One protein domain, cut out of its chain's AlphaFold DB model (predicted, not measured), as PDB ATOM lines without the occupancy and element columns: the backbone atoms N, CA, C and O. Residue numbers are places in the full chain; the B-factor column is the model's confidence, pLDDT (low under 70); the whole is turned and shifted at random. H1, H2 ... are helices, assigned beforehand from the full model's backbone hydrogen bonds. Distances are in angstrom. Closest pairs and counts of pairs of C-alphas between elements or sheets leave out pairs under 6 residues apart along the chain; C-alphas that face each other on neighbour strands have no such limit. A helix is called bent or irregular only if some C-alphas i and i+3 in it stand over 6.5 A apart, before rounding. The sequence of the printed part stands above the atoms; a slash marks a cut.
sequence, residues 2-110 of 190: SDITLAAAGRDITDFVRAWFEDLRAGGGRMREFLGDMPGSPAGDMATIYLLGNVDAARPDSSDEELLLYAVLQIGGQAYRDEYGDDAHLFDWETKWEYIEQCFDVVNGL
ATOM      1  N   SER A   2     177.498  89.280 197.728       65.56
ATOM      2  CA  SER A   2     177.767  87.905 198.160       65.56
ATOM      3  C   SER A   2     178.352  87.059 197.012       65.56
ATOM      4  O   SER A   2     178.216  87.421 195.839       65.56
ATOM      5  N   ASP A   3     178.968  85.918 197.335       76.75
ATOM      6  CA  ASP A   3     179.434  84.911 196.363       76.75
ATOM      7  C   ASP A   3     178.322  83.938 195.917       76.75
ATOM      8  O   ASP A   3     178.597  82.810 195.510       76.75
ATOM      9  N   ILE A   4     177.054  84.352 196.001       86.81
ATOM     10  CA  ILE A   4     175.916  83.523 195.589       86.81
ATOM     11  C   ILE A   4     175.904  83.361 194.063       86.81
ATOM     12  O   ILE A   4     176.070  84.325 193.312       86.81
ATOM     13  N   THR A   5     175.678  82.126 193.611       92.31
ATOM     14  CA  THR A   5     175.388  81.817 192.208       92.31
ATOM     15  C   THR A   5     173.942  82.185 191.897       92.31
ATOM     16  O   THR A   5     173.012  81.618 192.469       92.31
ATOM     17  N   LEU A   6     173.751  83.107 190.959       94.62
ATOM     18  CA  LEU A   6     172.446  83.536 190.474       94.62
ATOM     19  C   LEU A   6     172.096  82.734 189.222       94.62
ATOM     20  O   LEU A   6     172.451  83.101 188.101       94.62
ATOM     21  N   ALA A   7     171.424  81.605 189.436       95.00
ATOM     22  CA  ALA A   7     170.985  80.716 188.370       95.00
ATOM     23  C   ALA A   7     169.459  80.690 188.238       95.00
ATOM     24  O   ALA A   7     168.744  80.696 189.237       95.00
ATOM     25  N   ALA A   8     168.976  80.623 186.998       94.94
ATOM     26  CA  ALA A   8     167.567  80.448 186.658       94.94
ATOM     27  C   ALA A   8     167.444  79.552 185.418       94.94
ATOM     28  O   ALA A   8     168.283  79.610 184.520       94.94
ATOM     29  N   ALA A   9     166.420  78.694 185.377       92.62
ATOM     30  CA  ALA A   9     166.206  77.735 184.286       92.62
ATOM     31  C   ALA A   9     167.449  76.871 183.952       92.62
ATOM     32  O   ALA A   9     167.732  76.568 182.794       92.62
ATOM     33  N   GLY A  10     168.234  76.504 184.973       92.12
ATOM     34  CA  GLY A  10     169.464  75.719 184.809       92.12
ATOM     35  C   GLY A  10     170.647  76.480 184.197       92.12
ATOM     36  O   GLY A  10     171.642  75.852 183.841       92.12
ATOM     37  N   ARG A  11     170.563  77.811 184.070       95.31
ATOM     38  CA  ARG A  11     171.628  78.667 183.537       95.31
ATOM     39  C   ARG A  11     172.161  79.593 184.617       95.31
ATOM     40  O   ARG A  11     171.378  80.238 185.304       95.31
ATOM     41  N   ASP A  12     173.481  79.672 184.735       96.44
ATOM     42  CA  ASP A  12     174.155  80.663 185.572       96.44
ATOM     43  C   ASP A  12     174.197  82.008 184.836       96.44
ATOM     44  O   ASP A  12     174.775  82.106 183.754       96.44
ATOM     45  N   ILE A  13     173.561  83.026 185.415       96.69
ATOM     46  CA  ILE A  13     173.519  84.395 184.886       96.69
ATOM     47  C   ILE A  13     174.164  85.399 185.854       96.69
ATOM     48  O   ILE A  13     173.941  86.604 185.741       96.69
ATOM     49  N   THR A  14     174.994  84.924 186.789       96.44
ATOM     50  CA  THR A  14     175.612  85.733 187.854       96.44
ATOM     51  C   THR A  14     176.367  86.940 187.313       96.44
ATOM     52  O   THR A  14     176.141  88.062 187.770       96.44
ATOM     53  N   ASP A  15     177.239  86.735 186.324       96.00
ATOM     54  CA  ASP A  15     178.062  87.813 185.767       96.00
ATOM     55  C   ASP A  15     177.208  88.880 185.076       96.00
ATOM     56  O   ASP A  15     177.451  90.076 185.254       96.00
ATOM     57  N   PHE A  16     176.167  88.457 184.353       95.56
ATOM     58  CA  PHE A  16     175.210  89.369 183.734       95.56
ATOM     59  C   PHE A  16     174.485  90.206 184.792       95.56
ATOM     60  O   PHE A  16     174.482  91.432 184.700       95.56
ATOM     61  N   VAL A  17     173.918  89.570 185.823       95.56
ATOM     62  CA  VAL A  17     173.149  90.272 186.862       95.56
ATOM     63  C   VAL A  17     174.033  91.234 187.650       95.56
ATOM     64  O   VAL A  17     173.620  92.363 187.912       95.56
ATOM     65  N   ARG A  18     175.265  90.835 187.987       95.19
ATOM     66  CA  ARG A  18     176.228  91.710 188.671       95.19
ATOM     67  C   ARG A  18     176.601  92.914 187.810       95.19
ATOM     68  O   ARG A  18     176.571  94.036 188.308       95.19
ATOM     69  N   ALA A  19     176.919  92.697 186.534       93.81
ATOM     70  CA  ALA A  19     177.262  93.777 185.612       93.81
ATOM     71  C   ALA A  19     176.085  94.740 185.398       93.81
ATOM     72  O   ALA A  19     176.263  95.953 185.479       93.81
ATOM     73  N   TRP A  20     174.881  94.204 185.185       93.00
ATOM     74  CA  TRP A  20     173.648  94.983 185.061       93.00
ATOM     75  C   TRP A  20     173.371  95.807 186.323       93.00
ATOM     76  O   TRP A  20     173.094  97.002 186.236       93.00
ATOM     77  N   PHE A  21     173.484  95.200 187.503       91.25
ATOM     78  CA  PHE A  21     173.205  95.882 188.761       91.25
ATOM     79  C   PHE A  21     174.216  96.993 189.059       91.25
ATOM     80  O   PHE A  21     173.827  98.083 189.480       91.25
ATOM     81  N   GLU A  22     175.504  96.746 188.812       90.75
ATOM     82  CA  GLU A  22     176.545  97.761 188.990       90.75
ATOM     83  C   GLU A  22     176.422  98.903 187.970       90.75
ATOM     84  O   GLU A  22     176.627 100.058 188.345       90.75
ATOM     85  N   ASP A  23     175.999  98.633 186.727       89.50
ATOM     86  CA  ASP A  23     175.648  99.693 185.771       89.50
ATOM     87  C   ASP A  23     174.519 100.572 186.325       89.50
ATOM     88  O   ASP A  23     174.679 101.790 186.431       89.50
ATOM     89  N   LEU A  24     173.416  99.974 186.794       86.62
ATOM     90  CA  LEU A  24     172.318 100.728 187.413       86.62
ATOM     91  C   LEU A  24     172.775 101.546 188.620       86.62
ATOM     92  O   LEU A  24     172.406 102.717 188.753       86.62
ATOM     93  N   ARG A  25     173.607 100.958 189.480       84.69
ATOM     94  CA  ARG A  25     174.161 101.616 190.663       84.69
ATOM     95  C   ARG A  25     175.062 102.799 190.309       84.69
ATOM     96  O   ARG A  25     175.020 103.823 190.994       84.69
ATOM     97  N   ALA A  26     175.846 102.692 189.237       85.06
ATOM     98  CA  ALA A  26     176.678 103.774 188.708       85.06
ATOM     99  C   ALA A  26     175.859 104.889 188.025       85.06
ATOM    100  O   ALA A  26     176.407 105.919 187.618       85.06
ATOM    101  N   GLY A  27     174.538 104.721 187.929       76.62
ATOM    102  CA  GLY A  27     173.636 105.648 187.260       76.62
ATOM    103  C   GLY A  27     173.452 105.345 185.771       76.62
ATOM    104  O   GLY A  27     173.126 106.242 184.993       76.62
ATOM    105  N   GLY A  28     173.668 104.110 185.347       79.75
ATOM    106  CA  GLY A  28     173.110 103.592 184.106       79.75
ATOM    107  C   GLY A  28     171.589 103.407 184.198       79.75
ATOM    108  O   GLY A  28     170.928 103.895 185.120       79.75
ATOM    109  N   GLY A  29     171.027 102.684 183.233       76.00
ATOM    110  CA  GLY A  29     169.593 102.388 183.183       76.00
ATOM    111  C   GLY A  29     168.733 103.445 182.483       76.00
ATOM    112  O   GLY A  29     168.933 104.655 182.587       76.00
ATOM    113  N   ARG A  30     167.725 102.968 181.748       69.94
ATOM    114  CA  ARG A  30     166.841 103.807 180.922       69.94
ATOM    115  C   ARG A  30     165.793 104.561 181.729       69.94
ATOM    116  O   ARG A  30     165.317 105.589 181.270       69.94
ATOM    117  N   MET A  31     165.451 104.074 182.921       66.25
ATOM    118  CA  MET A  31     164.455 104.701 183.797       66.25
ATOM    119  C   MET A  31     165.106 105.550 184.900       66.25
ATOM    120  O   MET A  31     164.487 105.801 185.932       66.25
ATOM    121  N   ARG A  32     166.360 105.994 184.713       64.25
ATOM    122  CA  ARG A  32     167.110 106.767 185.718       64.25
ATOM    123  C   ARG A  32     166.393 108.039 186.166       64.25
ATOM    124  O   ARG A  32     166.474 108.394 187.336       64.25
ATOM    125  N   GLU A  33     165.702 108.725 185.263       57.06
ATOM    126  CA  GLU A  33     164.949 109.947 185.585       57.06
ATOM    127  C   GLU A  33     163.869 109.715 186.657       57.06
ATOM    128  O   GLU A  33     163.580 110.604 187.453       57.06
ATOM    129  N   PHE A  34     163.374 108.482 186.788       55.78
ATOM    130  CA  PHE A  34     162.413 108.098 187.819       55.78
ATOM    131  C   PHE A  34     163.054 107.803 189.190       55.78
ATOM    132  O   PHE A  34     162.322 107.592 190.156       55.78
ATOM    133  N   LEU A  35     164.393 107.820 189.311       53.38
ATOM    134  CA  LEU A  35     165.111 107.679 190.591       53.38
ATOM    135  C   LEU A  35     165.209 108.987 191.394       53.38
ATOM    136  O   LEU A  35     165.461 108.931 192.594       53.38
ATOM    137  N   GLY A  36     165.077 110.152 190.748       43.91
ATOM    138  CA  GLY A  36     165.372 111.455 191.366       43.91
ATOM    139  C   GLY A  36     164.168 112.226 191.917       43.91
ATOM    140  O   GLY A  36     164.342 113.033 192.826       43.91
ATOM    141  N   ASP A  37     162.959 111.961 191.411       43.16
ATOM    142  CA  ASP A  37     161.842 112.919 191.488       43.16
ATOM    143  C   ASP A  37     160.608 112.447 192.278       43.16
ATOM    144  O   ASP A  37     159.547 113.061 192.188       43.16
ATOM    145  N   MET A  38     160.706 111.396 193.099       44.00
ATOM    146  CA  MET A  38     159.579 110.971 193.945       44.00
ATOM    147  C   MET A  38     159.837 111.172 195.444       44.00
ATOM    148  O   MET A  38     160.078 110.209 196.176       44.00
ATOM    149  N   PRO A  39     159.737 112.417 195.951       37.16
ATOM    150  CA  PRO A  39     159.622 112.644 197.381       37.16
ATOM    151  C   PRO A  39     158.277 112.076 197.868       37.16
ATOM    152  O   PRO A  39     157.215 112.585 197.519       37.16
ATOM    153  N   GLY A  40     158.321 111.012 198.677       45.72
ATOM    154  CA  GLY A  40     157.142 110.462 199.363       45.72
ATOM    155  C   GLY A  40     156.361 109.370 198.624       45.72
ATOM    156  O   GLY A  40     155.229 109.089 199.008       45.72
ATOM    157  N   SER A  41     156.930 108.740 197.594       42.53
ATOM    158  CA  SER A  41     156.327 107.535 197.006       42.53
ATOM    159  C   SER A  41     156.533 106.325 197.932       42.53
ATOM    160  O   SER A  41     157.618 106.231 198.518       42.53
ATOM    161  N   PRO A  42     155.546 105.419 198.109       42.12
ATOM    162  CA  PRO A  42     155.736 104.192 198.881       42.12
ATOM    163  C   PRO A  42     156.913 103.413 198.280       42.12
ATOM    164  O   PRO A  42     156.852 102.880 197.173       42.12
ATOM    165  N   ALA A  43     158.039 103.456 198.989       46.69
ATOM    166  CA  ALA A  43     159.364 103.192 198.436       46.69
ATOM    167  C   ALA A  43     159.590 101.727 198.026       46.69
ATOM    168  O   ALA A  43     160.555 101.433 197.326       46.69
ATOM    169  N   GLY A  44     158.709 100.815 198.435       47.97
ATOM    170  CA  GLY A  44     158.766  99.407 198.066       47.97
ATOM    171  C   GLY A  44     158.262  99.117 196.664       47.97
ATOM    172  O   GLY A  44     158.973  98.529 195.851       47.97
ATOM    173  N   ASP A  45     157.047  99.571 196.358       52.72
ATOM    174  CA  ASP A  45     156.350  99.149 195.142       52.72
ATOM    175  C   ASP A  45     156.965  99.777 193.880       52.72
ATOM    176  O   ASP A  45     157.111  99.130 192.838       52.72
ATOM    177  N   MET A  46     157.452 101.018 193.995       62.19
ATOM    178  CA  MET A  46     158.144 101.697 192.897       62.19
ATOM    179  C   MET A  46     159.560 101.173 192.650       62.19
ATOM    180  O   MET A  46     160.022 101.220 191.510       62.19
ATOM    181  N   ALA A  47     160.250 100.654 193.668       66.00
ATOM    182  CA  ALA A  47     161.593 100.105 193.499       66.00
ATOM    183  C   ALA A  47     161.574  98.794 192.698       66.00
ATOM    184  O   ALA A  47     162.397  98.612 191.800       66.00
ATOM    185  N   THR A  48     160.590  97.926 192.934       71.94
ATOM    186  CA  THR A  48     160.393  96.700 192.146       71.94
ATOM    187  C   THR A  48     160.015  97.014 190.697       71.94
ATOM    188  O   THR A  48     160.581  96.441 189.763       71.94
ATOM    189  N   ILE A  49     159.114  97.985 190.486       72.81
ATOM    190  CA  ILE A  49     158.769  98.488 189.144       72.81
ATOM    191  C   ILE A  49     160.005  99.072 188.448       72.81
ATOM    192  O   ILE A  49     160.197  98.847 187.253       72.81
ATOM    193  N   TYR A  50     160.860  99.786 189.182       76.62
ATOM    194  CA  TYR A  50     162.100 100.348 188.658       76.62
ATOM    195  C   TYR A  50     163.086  99.262 188.214       76.62
ATOM    196  O   TYR A  50     163.607  99.336 187.100       76.62
ATOM    197  N   LEU A  51     163.332  98.248 189.051       83.19
ATOM    198  CA  LEU A  51     164.232  97.146 188.706       83.19
ATOM    199  C   LEU A  51     163.727  96.426 187.449       83.19
ATOM    200  O   LEU A  51     164.468  96.311 186.475       83.19
ATOM    201  N   LEU A  52     162.438  96.070 187.409       83.31
ATOM    202  CA  LEU A  52     161.798  95.468 186.233       83.31
ATOM    203  C   LEU A  52     161.868  96.361 184.985       83.31
ATOM    204  O   LEU A  52     162.118  95.870 183.886       83.31
ATOM    205  N   GLY A  53     161.653  97.670 185.137       77.00
ATOM    206  CA  GLY A  53     161.671  98.640 184.040       77.00
ATOM    207  C   GLY A  53     163.052  98.853 183.415       77.00
ATOM    208  O   GLY A  53     163.143  99.287 182.264       77.00
ATOM    209  N   ASN A  54     164.123  98.528 184.142       81.81
ATOM    210  CA  ASN A  54     165.495  98.605 183.648       81.81
ATOM    211  C   ASN A  54     166.035  97.285 183.091       81.81
ATOM    212  O   ASN A  54     167.148  97.273 182.566       81.81
ATOM    213  N   VAL A  55     165.266  96.196 183.146       81.44
ATOM    214  CA  VAL A  55     165.601  94.996 182.379       81.44
ATOM    215  C   VAL A  55     165.119  95.191 180.948       81.44
ATOM    216  O   VAL A  55     163.926  95.372 180.691       81.44
ATOM    217  N   ASP A  56     166.039  95.162 179.986       76.00
ATOM    218  CA  ASP A  56     165.722  95.395 178.578       76.00
ATOM    219  C   ASP A  56     165.159  94.162 177.859       76.00
ATOM    220  O   ASP A  56     165.582  93.808 176.767       76.00
ATOM    221  N   ALA A  57     164.169  93.521 178.482       72.00
ATOM    222  CA  ALA A  57     163.601  92.243 178.061       72.00
ATOM    223  C   ALA A  57     162.422  92.361 177.075       72.00
ATOM    224  O   ALA A  57     161.901  91.353 176.615       72.00
ATOM    225  N   ALA A  58     161.919  93.570 176.800       70.69
ATOM    226  CA  ALA A  58     160.738  93.773 175.948       70.69
ATOM    227  C   ALA A  58     161.071  93.974 174.459       70.69
ATOM    228  O   ALA A  58     160.166  94.260 173.670       70.69
ATOM    229  N   ARG A  59     162.350  93.882 174.073       76.25
ATOM    230  CA  ARG A  59     162.769  94.060 172.684       76.25
ATOM    231  C   ARG A  59     162.757  92.722 171.944       76.25
ATOM    232  O   ARG A  59     162.956  91.677 172.555       76.25
ATOM    233  N   PRO A  60     162.575  92.733 170.614       71.88
ATOM    234  CA  PRO A  60     162.679  91.515 169.812       71.88
ATOM    235  C   PRO A  60     164.060  90.844 169.860       71.88
ATOM    236  O   PRO A  60     164.159  89.659 169.563       71.88
ATOM    237  N   ASP A  61     165.112  91.603 170.181       77.81
ATOM    238  CA  ASP A  61     166.508  91.166 170.259       77.81
ATOM    239  C   ASP A  61     167.010  91.004 171.702       77.81
ATOM    240  O   ASP A  61     168.221  90.927 171.916       77.81
ATOM    241  N   SER A  62     166.103  90.966 172.685       86.88
ATOM    242  CA  SER A  62     166.475  90.745 174.080       86.88
ATOM    243  C   SER A  62     167.202  89.411 174.262       86.88
ATOM    244  O   SER A  62     166.803  88.399 173.681       86.88
ATOM    245  N   SER A  63     168.258  89.406 175.074       93.00
ATOM    246  CA  SER A  63     169.033  88.193 175.347       93.00
ATOM    247  C   SER A  63     168.292  87.243 176.290       93.00
ATOM    248  O   SER A  63     167.389  87.642 177.032       93.00
ATOM    249  N   ASP A  64     168.697  85.971 176.302       95.19
ATOM    250  CA  ASP A  64     168.136  84.991 177.233       95.19
ATOM    251  C   ASP A  64     168.401  85.397 178.695       95.19
ATOM    252  O   ASP A  64     167.536  85.201 179.545       95.19
ATOM    253  N   GLU A  65     169.552  86.005 179.003       95.81
ATOM    254  CA  GLU A  65     169.847  86.518 180.347       95.81
ATOM    255  C   GLU A  65     168.930  87.686 180.738       95.81
ATOM    256  O   GLU A  65     168.453  87.730 181.874       95.81
ATOM    257  N   GLU A  66     168.619  88.596 179.806       94.31
ATOM    258  CA  GLU A  66     167.644  89.672 180.029       94.31
ATOM    259  C   GLU A  66     166.245  89.099 180.298       94.31
ATOM    260  O   GLU A  66     165.567  89.521 181.236       94.31
ATOM    261  N   LEU A  67     165.812  88.114 179.505       94.44
ATOM    262  CA  LEU A  67     164.520  87.446 179.683       94.44
ATOM    263  C   LEU A  67     164.440  86.687 181.016       94.44
ATOM    264  O   LEU A  67     163.408  86.748 181.690       94.44
ATOM    265  N   LEU A  68     165.518  86.008 181.417       96.31
ATOM    266  CA  LEU A  68     165.590  85.279 182.685       96.31
ATOM    267  C   LEU A  68     165.592  86.223 183.883       96.31
ATOM    268  O   LEU A  68     164.796  86.021 184.797       96.31
ATOM    269  N   LEU A  69     166.411  87.280 183.873       96.19
ATOM    270  CA  LEU A  69     166.393  88.279 184.942       96.19
ATOM    271  C   LEU A  69     165.015  88.946 185.045       96.19
ATOM    272  O   LEU A  69     164.494  89.119 186.145       96.19
ATOM    273  N   TYR A  70     164.389  89.267 183.909       94.44
ATOM    274  CA  TYR A  70     163.028  89.797 183.892       94.44
ATOM    275  C   TYR A  70     162.038  88.848 184.577       94.44
ATOM    276  O   TYR A  70     161.271  89.284 185.434       94.44
ATOM    277  N   ALA A  71     162.057  87.559 184.228       95.12
ATOM    278  CA  ALA A  71     161.164  86.579 184.838       95.12
ATOM    279  C   ALA A  71     161.431  86.397 186.335       95.12
ATOM    280  O   ALA A  71     160.479  86.361 187.111       95.12
ATOM    281  N   VAL A  72     162.700  86.358 186.750       96.25
ATOM    282  CA  VAL A  72     163.087  86.260 188.164       96.25
ATOM    283  C   VAL A  72     162.509  87.414 188.973       96.25
ATOM    284  O   VAL A  72     161.820  87.181 189.964       96.25
ATOM    285  N   LEU A  73     162.701  88.653 188.517       93.50
ATOM    286  CA  LEU A  73     162.149  89.829 189.191       93.50
ATOM    287  C   LEU A  73     160.614  89.852 189.156       93.50
ATOM    288  O   LEU A  73     159.978  90.339 190.087       93.50
ATOM    289  N   GLN A  74     159.996  89.330 188.095       91.19
ATOM    290  CA  GLN A  74     158.541  89.305 187.952       91.19
ATOM    291  C   GLN A  74     157.890  88.285 188.901       91.19
ATOM    292  O   GLN A  74     156.865  88.600 189.506       91.19
ATOM    293  N   ILE A  75     158.478  87.091 189.030       93.12
ATOM    294  CA  ILE A  75     158.020  86.014 189.919       93.12
ATOM    295  C   ILE A  75     158.311  86.386 191.374       93.12
ATOM    296  O   ILE A  75     157.396  86.442 192.197       93.12
ATOM    297  N   GLY A  76     159.569  86.711 191.679       91.06
ATOM    298  CA  GLY A  76     159.991  87.093 193.024       91.06
ATOM    299  C   GLY A  76     159.308  88.371 193.508       91.06
ATOM    300  O   GLY A  76     158.877  88.438 194.651       91.06
ATOM    301  N   GLY A  77     159.092  89.356 192.631       86.88
ATOM    302  CA  GLY A  77     158.338  90.566 192.958       86.88
ATOM    303  C   GLY A  77     156.867  90.327 193.286       86.88
ATOM    304  O   GLY A  77     156.317  91.052 194.112       86.88
ATOM    305  N   GLN A  78     156.229  89.313 192.693       86.44
ATOM    306  CA  GLN A  78     154.881  88.921 193.103       86.44
ATOM    307  C   GLN A  78     154.895  88.271 194.488       86.44
ATOM    308  O   GLN A  78     154.116  88.686 195.337       86.44
ATOM    309  N   ALA A  79     155.801  87.321 194.736       86.62
ATOM    310  CA  ALA A  79     155.927  86.674 196.043       86.62
ATOM    311  C   ALA A  79     156.241  87.688 197.158       86.62
ATOM    312  O   ALA A  79     155.608  87.682 198.208       86.62
ATOM    313  N   TYR A  80     157.152  88.622 196.884       84.44
ATOM    314  CA  TYR A  80     157.504  89.701 197.800       84.44
ATOM    315  C   TYR A  80     156.304  90.609 198.107       84.44
ATOM    316  O   TYR A  80     156.068  90.961 199.258       84.44
ATOM    317  N   ARG A  81     155.486  90.952 197.104       80.94
ATOM    318  CA  ARG A  81     154.244  91.712 197.320       80.94
ATOM    319  C   ARG A  81     153.228  90.927 198.153       80.94
ATOM    320  O   ARG A  81     152.560  91.521 198.991       80.94
ATOM    321  N   ASP A  82     153.103  89.624 197.923       83.12
ATOM    322  CA  ASP A  82     152.170  88.775 198.669       83.12
ATOM    323  C   ASP A  82     152.569  88.659 200.153       83.12
ATOM    324  O   ASP A  82     151.696  88.578 201.018       83.12
ATOM    325  N   GLU A  83     153.870  88.687 200.455       82.56
ATOM    326  CA  GLU A  83     154.404  88.614 201.820       82.56
ATOM    327  C   GLU A  83     154.394  89.969 202.546       82.56
ATOM    328  O   GLU A  83     153.977  90.044 203.702       82.56
ATOM    329  N   TYR A  84     154.834  91.038 201.875       76.75
ATOM    330  CA  TYR A  84     155.102  92.337 202.506       76.75
ATOM    331  C   TYR A  84     154.073  93.427 202.177       76.75
ATOM    332  O   TYR A  84     154.055  94.466 202.834       76.75
ATOM    333  N   GLY A  85     153.201  93.223 201.185       72.19
ATOM    334  CA  GLY A  85     152.215  94.220 200.763       72.19
ATOM    335  C   GLY A  85     152.844  95.584 200.447       72.19
ATOM    336  O   GLY A  85     153.865  95.669 199.762       72.19
ATOM    337  N   ASP A  86     152.238  96.651 200.974       66.31
ATOM    338  CA  ASP A  86     152.704  98.036 200.805       66.31
ATOM    339  C   ASP A  86     153.892  98.401 201.725       66.31
ATOM    340  O   ASP A  86     154.523  99.443 201.529       66.31
ATOM    341  N   ASP A  87     154.237  97.540 202.693       63.44
ATOM    342  CA  ASP A  87     155.337  97.742 203.653       63.44
ATOM    343  C   ASP A  87     156.706  97.318 203.084       63.44
ATOM    344  O   ASP A  87     157.722  97.288 203.778       63.44
ATOM    345  N   ALA A  88     156.757  97.012 201.788       64.06
ATOM    346  CA  ALA A  88     157.976  96.769 201.037       64.06
ATOM    347  C   ALA A  88     158.969  97.946 201.171       64.06
ATOM    348  O   ALA A  88     158.621  99.124 201.024       64.06
ATOM    349  N   HIS A  89     160.239  97.644 201.439       67.06
ATOM    350  CA  HIS A  89     161.229  98.634 201.870       67.06
ATOM    351  C   HIS A  89     162.579  98.428 201.167       67.06
ATOM    352  O   HIS A  89     163.530  97.904 201.737       67.06
ATOM    353  N   LEU A  90     162.679  98.869 199.907       71.19
ATOM    354  CA  LEU A  90     163.898  98.780 199.089       71.19
ATOM    355  C   LEU A  90     164.625 100.133 199.030       71.19
ATOM    356  O   LEU A  90     164.734 100.764 197.973       71.19
ATOM    357  N   PHE A  91     165.088 100.624 200.179       67.81
ATOM    358  CA  PHE A  91     165.520 102.020 200.337       67.81
ATOM    359  C   PHE A  91     166.905 102.337 199.765       67.81
ATOM    360  O   PHE A  91     167.121 103.433 199.249       67.81
ATOM    361  N   ASP A  92     167.833 101.387 199.781       78.81
ATOM    362  CA  ASP A  92     169.221 101.589 199.352       78.81
ATOM    363  C   ASP A  92     169.654 100.527 198.330       78.81
ATOM    364  O   ASP A  92     168.831  99.776 197.809       78.81
ATOM    365  N   TRP A  93     170.921 100.541 197.918       81.25
ATOM    366  CA  TRP A  93     171.433  99.574 196.943       81.25
ATOM    367  C   TRP A  93     171.714  98.201 197.558       81.25
ATOM    368  O   TRP A  93     171.706  97.213 196.836       81.25
ATOM    369  N   GLU A  94     171.947  98.120 198.863       85.38
ATOM    370  CA  GLU A  94     172.201  96.847 199.537       85.38
ATOM    371  C   GLU A  94     170.901  96.043 199.633       85.38
ATOM    372  O   GLU A  94     170.819  94.946 199.091       85.38
ATOM    373  N   THR A  95     169.835  96.668 200.133       84.75
ATOM    374  CA  THR A  95     168.475  96.103 200.183       84.75
ATOM    375  C   THR A  95     167.923  95.729 198.802       84.75
ATOM    376  O   THR A  95     167.212  94.736 198.663       84.75
ATOM    377  N   LYS A  96     168.273  96.469 197.739       86.75
ATOM    378  CA  LYS A  96     167.916  96.094 196.354       86.75
ATOM    379  C   LYS A  96     168.655  94.847 195.873       86.75
ATOM    380  O   LYS A  96     168.072  94.063 195.130       86.75
ATOM    381  N   TRP A  97     169.921  94.679 196.255       90.50
ATOM    382  CA  TRP A  97     170.683  93.480 195.915       90.50
ATOM    383  C   TRP A  97     170.144  92.257 196.663       90.50
ATOM    384  O   TRP A  97     169.883  91.237 196.036       90.50
ATOM    385  N   GLU A  98     169.877  92.393 197.963       89.81
ATOM    386  CA  GLU A  98     169.244  91.343 198.776       89.81
ATOM    387  C   GLU A  98     167.881  90.929 198.206       89.81
ATOM    388  O   GLU A  98     167.569  89.746 198.122       89.81
ATOM    389  N   TYR A  99     167.080  91.892 197.743       89.75
ATOM    390  CA  TYR A  99     165.820  91.610 197.058       89.75
ATOM    391  C   TYR A  99     166.010  90.792 195.772       89.75
ATOM    392  O   TYR A  99     165.235  89.872 195.508       89.75
ATOM    393  N   ILE A 100     167.038  91.093 194.971       92.56
ATOM    394  CA  ILE A 100     167.359  90.302 193.775       92.56
ATOM    395  C   ILE A 100     167.714  88.871 194.181       92.56
ATOM    396  O   ILE A 100     167.165  87.935 193.603       92.56
ATOM    397  N   GLU A 101     168.571  88.693 195.188       94.12
ATOM    398  CA  GLU A 101     168.939  87.373 195.717       94.12
ATOM    399  C   GLU A 101     167.697  86.591 196.179       94.12
ATOM    400  O   GLU A 101     167.490  85.459 195.745       94.12
ATOM    401  N   GLN A 102     166.796  87.228 196.934       92.38
ATOM    402  CA  GLN A 102     165.526  86.624 197.356       92.38
ATOM    403  C   GLN A 102     164.634  86.230 196.170       92.38
ATOM    404  O   GLN A 102     163.989  85.184 196.199       92.38
ATOM    405  N   CYS A 103     164.601  87.025 195.096       94.06
ATOM    406  CA  CYS A 103     163.856  86.657 193.890       94.06
ATOM    407  C   CYS A 103     164.418  85.386 193.236       94.06
ATOM    408  O   CYS A 103     163.646  84.547 192.766       94.06
ATOM    409  N   PHE A 104     165.746  85.232 193.215       96.25
ATOM    410  CA  PHE A 104     166.382  84.000 192.745       96.25
ATOM    411  C   PHE A 104     166.044  82.813 193.651       96.25
ATOM    412  O   PHE A 104     165.743  81.737 193.134       96.25
ATOM    413  N   ASP A 105     166.019  83.002 194.970       95.44
ATOM    414  CA  ASP A 105     165.616  81.952 195.912       95.44
ATOM    415  C   ASP A 105     164.169  81.494 195.673       95.44
ATOM    416  O   ASP A 105     163.905  80.292 195.629       95.44
ATOM    417  N   VAL A 106     163.240  82.429 195.431       95.19
ATOM    418  CA  VAL A 106     161.842  82.107 195.090       95.19
ATOM    419  C   VAL A 106     161.770  81.264 193.819       95.19
ATOM    420  O   VAL A 106     161.143  80.206 193.820       95.19
ATOM    421  N   VAL A 107     162.425  81.699 192.739       96.38
ATOM    422  CA  VAL A 107     162.411  80.964 191.463       96.38
ATOM    423  C   VAL A 107     163.020  79.572 191.605       96.38
ATOM    424  O   VAL A 107     162.489  78.617 191.039       96.38
ATOM    425  N   ASN A 108     164.103  79.438 192.371       95.81
ATOM    426  CA  ASN A 108     164.778  78.159 192.600       95.81
ATOM    427  C   ASN A 108     164.026  77.240 193.575       95.81
ATOM    428  O   ASN A 108     164.258  76.031 193.576       95.81
ATOM    429  N   GLY A 109     163.108  77.788 194.376       95.56
ATOM    430  CA  GLY A 109     162.161  77.021 195.184       95.56
ATOM    431  C   GLY A 109     161.004  76.413 194.381       95.56
ATOM    432  O   GLY A 109     160.315  75.529 194.889       95.56
ATOM    433  N   LEU A 110     160.799  76.859 193.138       95.69
ATOM    434  CA  LEU A 110     159.758  76.382 192.229       95.69
ATOM    435  C   LEU A 110     160.328  75.431 191.171       95.69
ATOM    436  O   LEU A 110     161.493  75.501 190.775       95.69
TER     437      LEU A 110
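This is residues 2 to 110 of the 190 residues of an uncharacterized protein of Aeromicrobium sp. Root472D3 (UniProt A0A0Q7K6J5). H5 crosses a helical hairpin, H3 and H4, with H1 on the same side. The printed part has 109 residues with helices H1 to H5 in order, class all helix. It is compact, radius of gyration of the C-alphas 13.4 A, spanning 40 by 29 by 28 A.

H1, residues 14 to 25, and H2, residues 32 to 35, touch no helix. H3, residues 43 to 53, and H4, residues 64 to 87, touch in a hairpin, closest C-alphas Leu 52 and Tyr 70, 6.3 A. H5, residues 93 to 109, touches H4 with 100 to 107 alone, about perpendicular at 78 degrees, closest C-alphas Gly 76 and Cys 103, 4.0 A. Every O i to N i+4 pair is within hydrogen-bond range in H1 and H5, 6 of 7 in H3, 18 of 20 in H4.

Find C-alpha 14 at (175.612, 85.733, 187.854), where H1 begins. H4 runs 32.0 A, irregular: C-alphas 83 and 86 are 9.6 A apart. H5 ends at C-alpha 109, (162.161, 77.021, 195.184).

The printed part has no cut; pLDDT is under 70 in residues 30 to 47, among others.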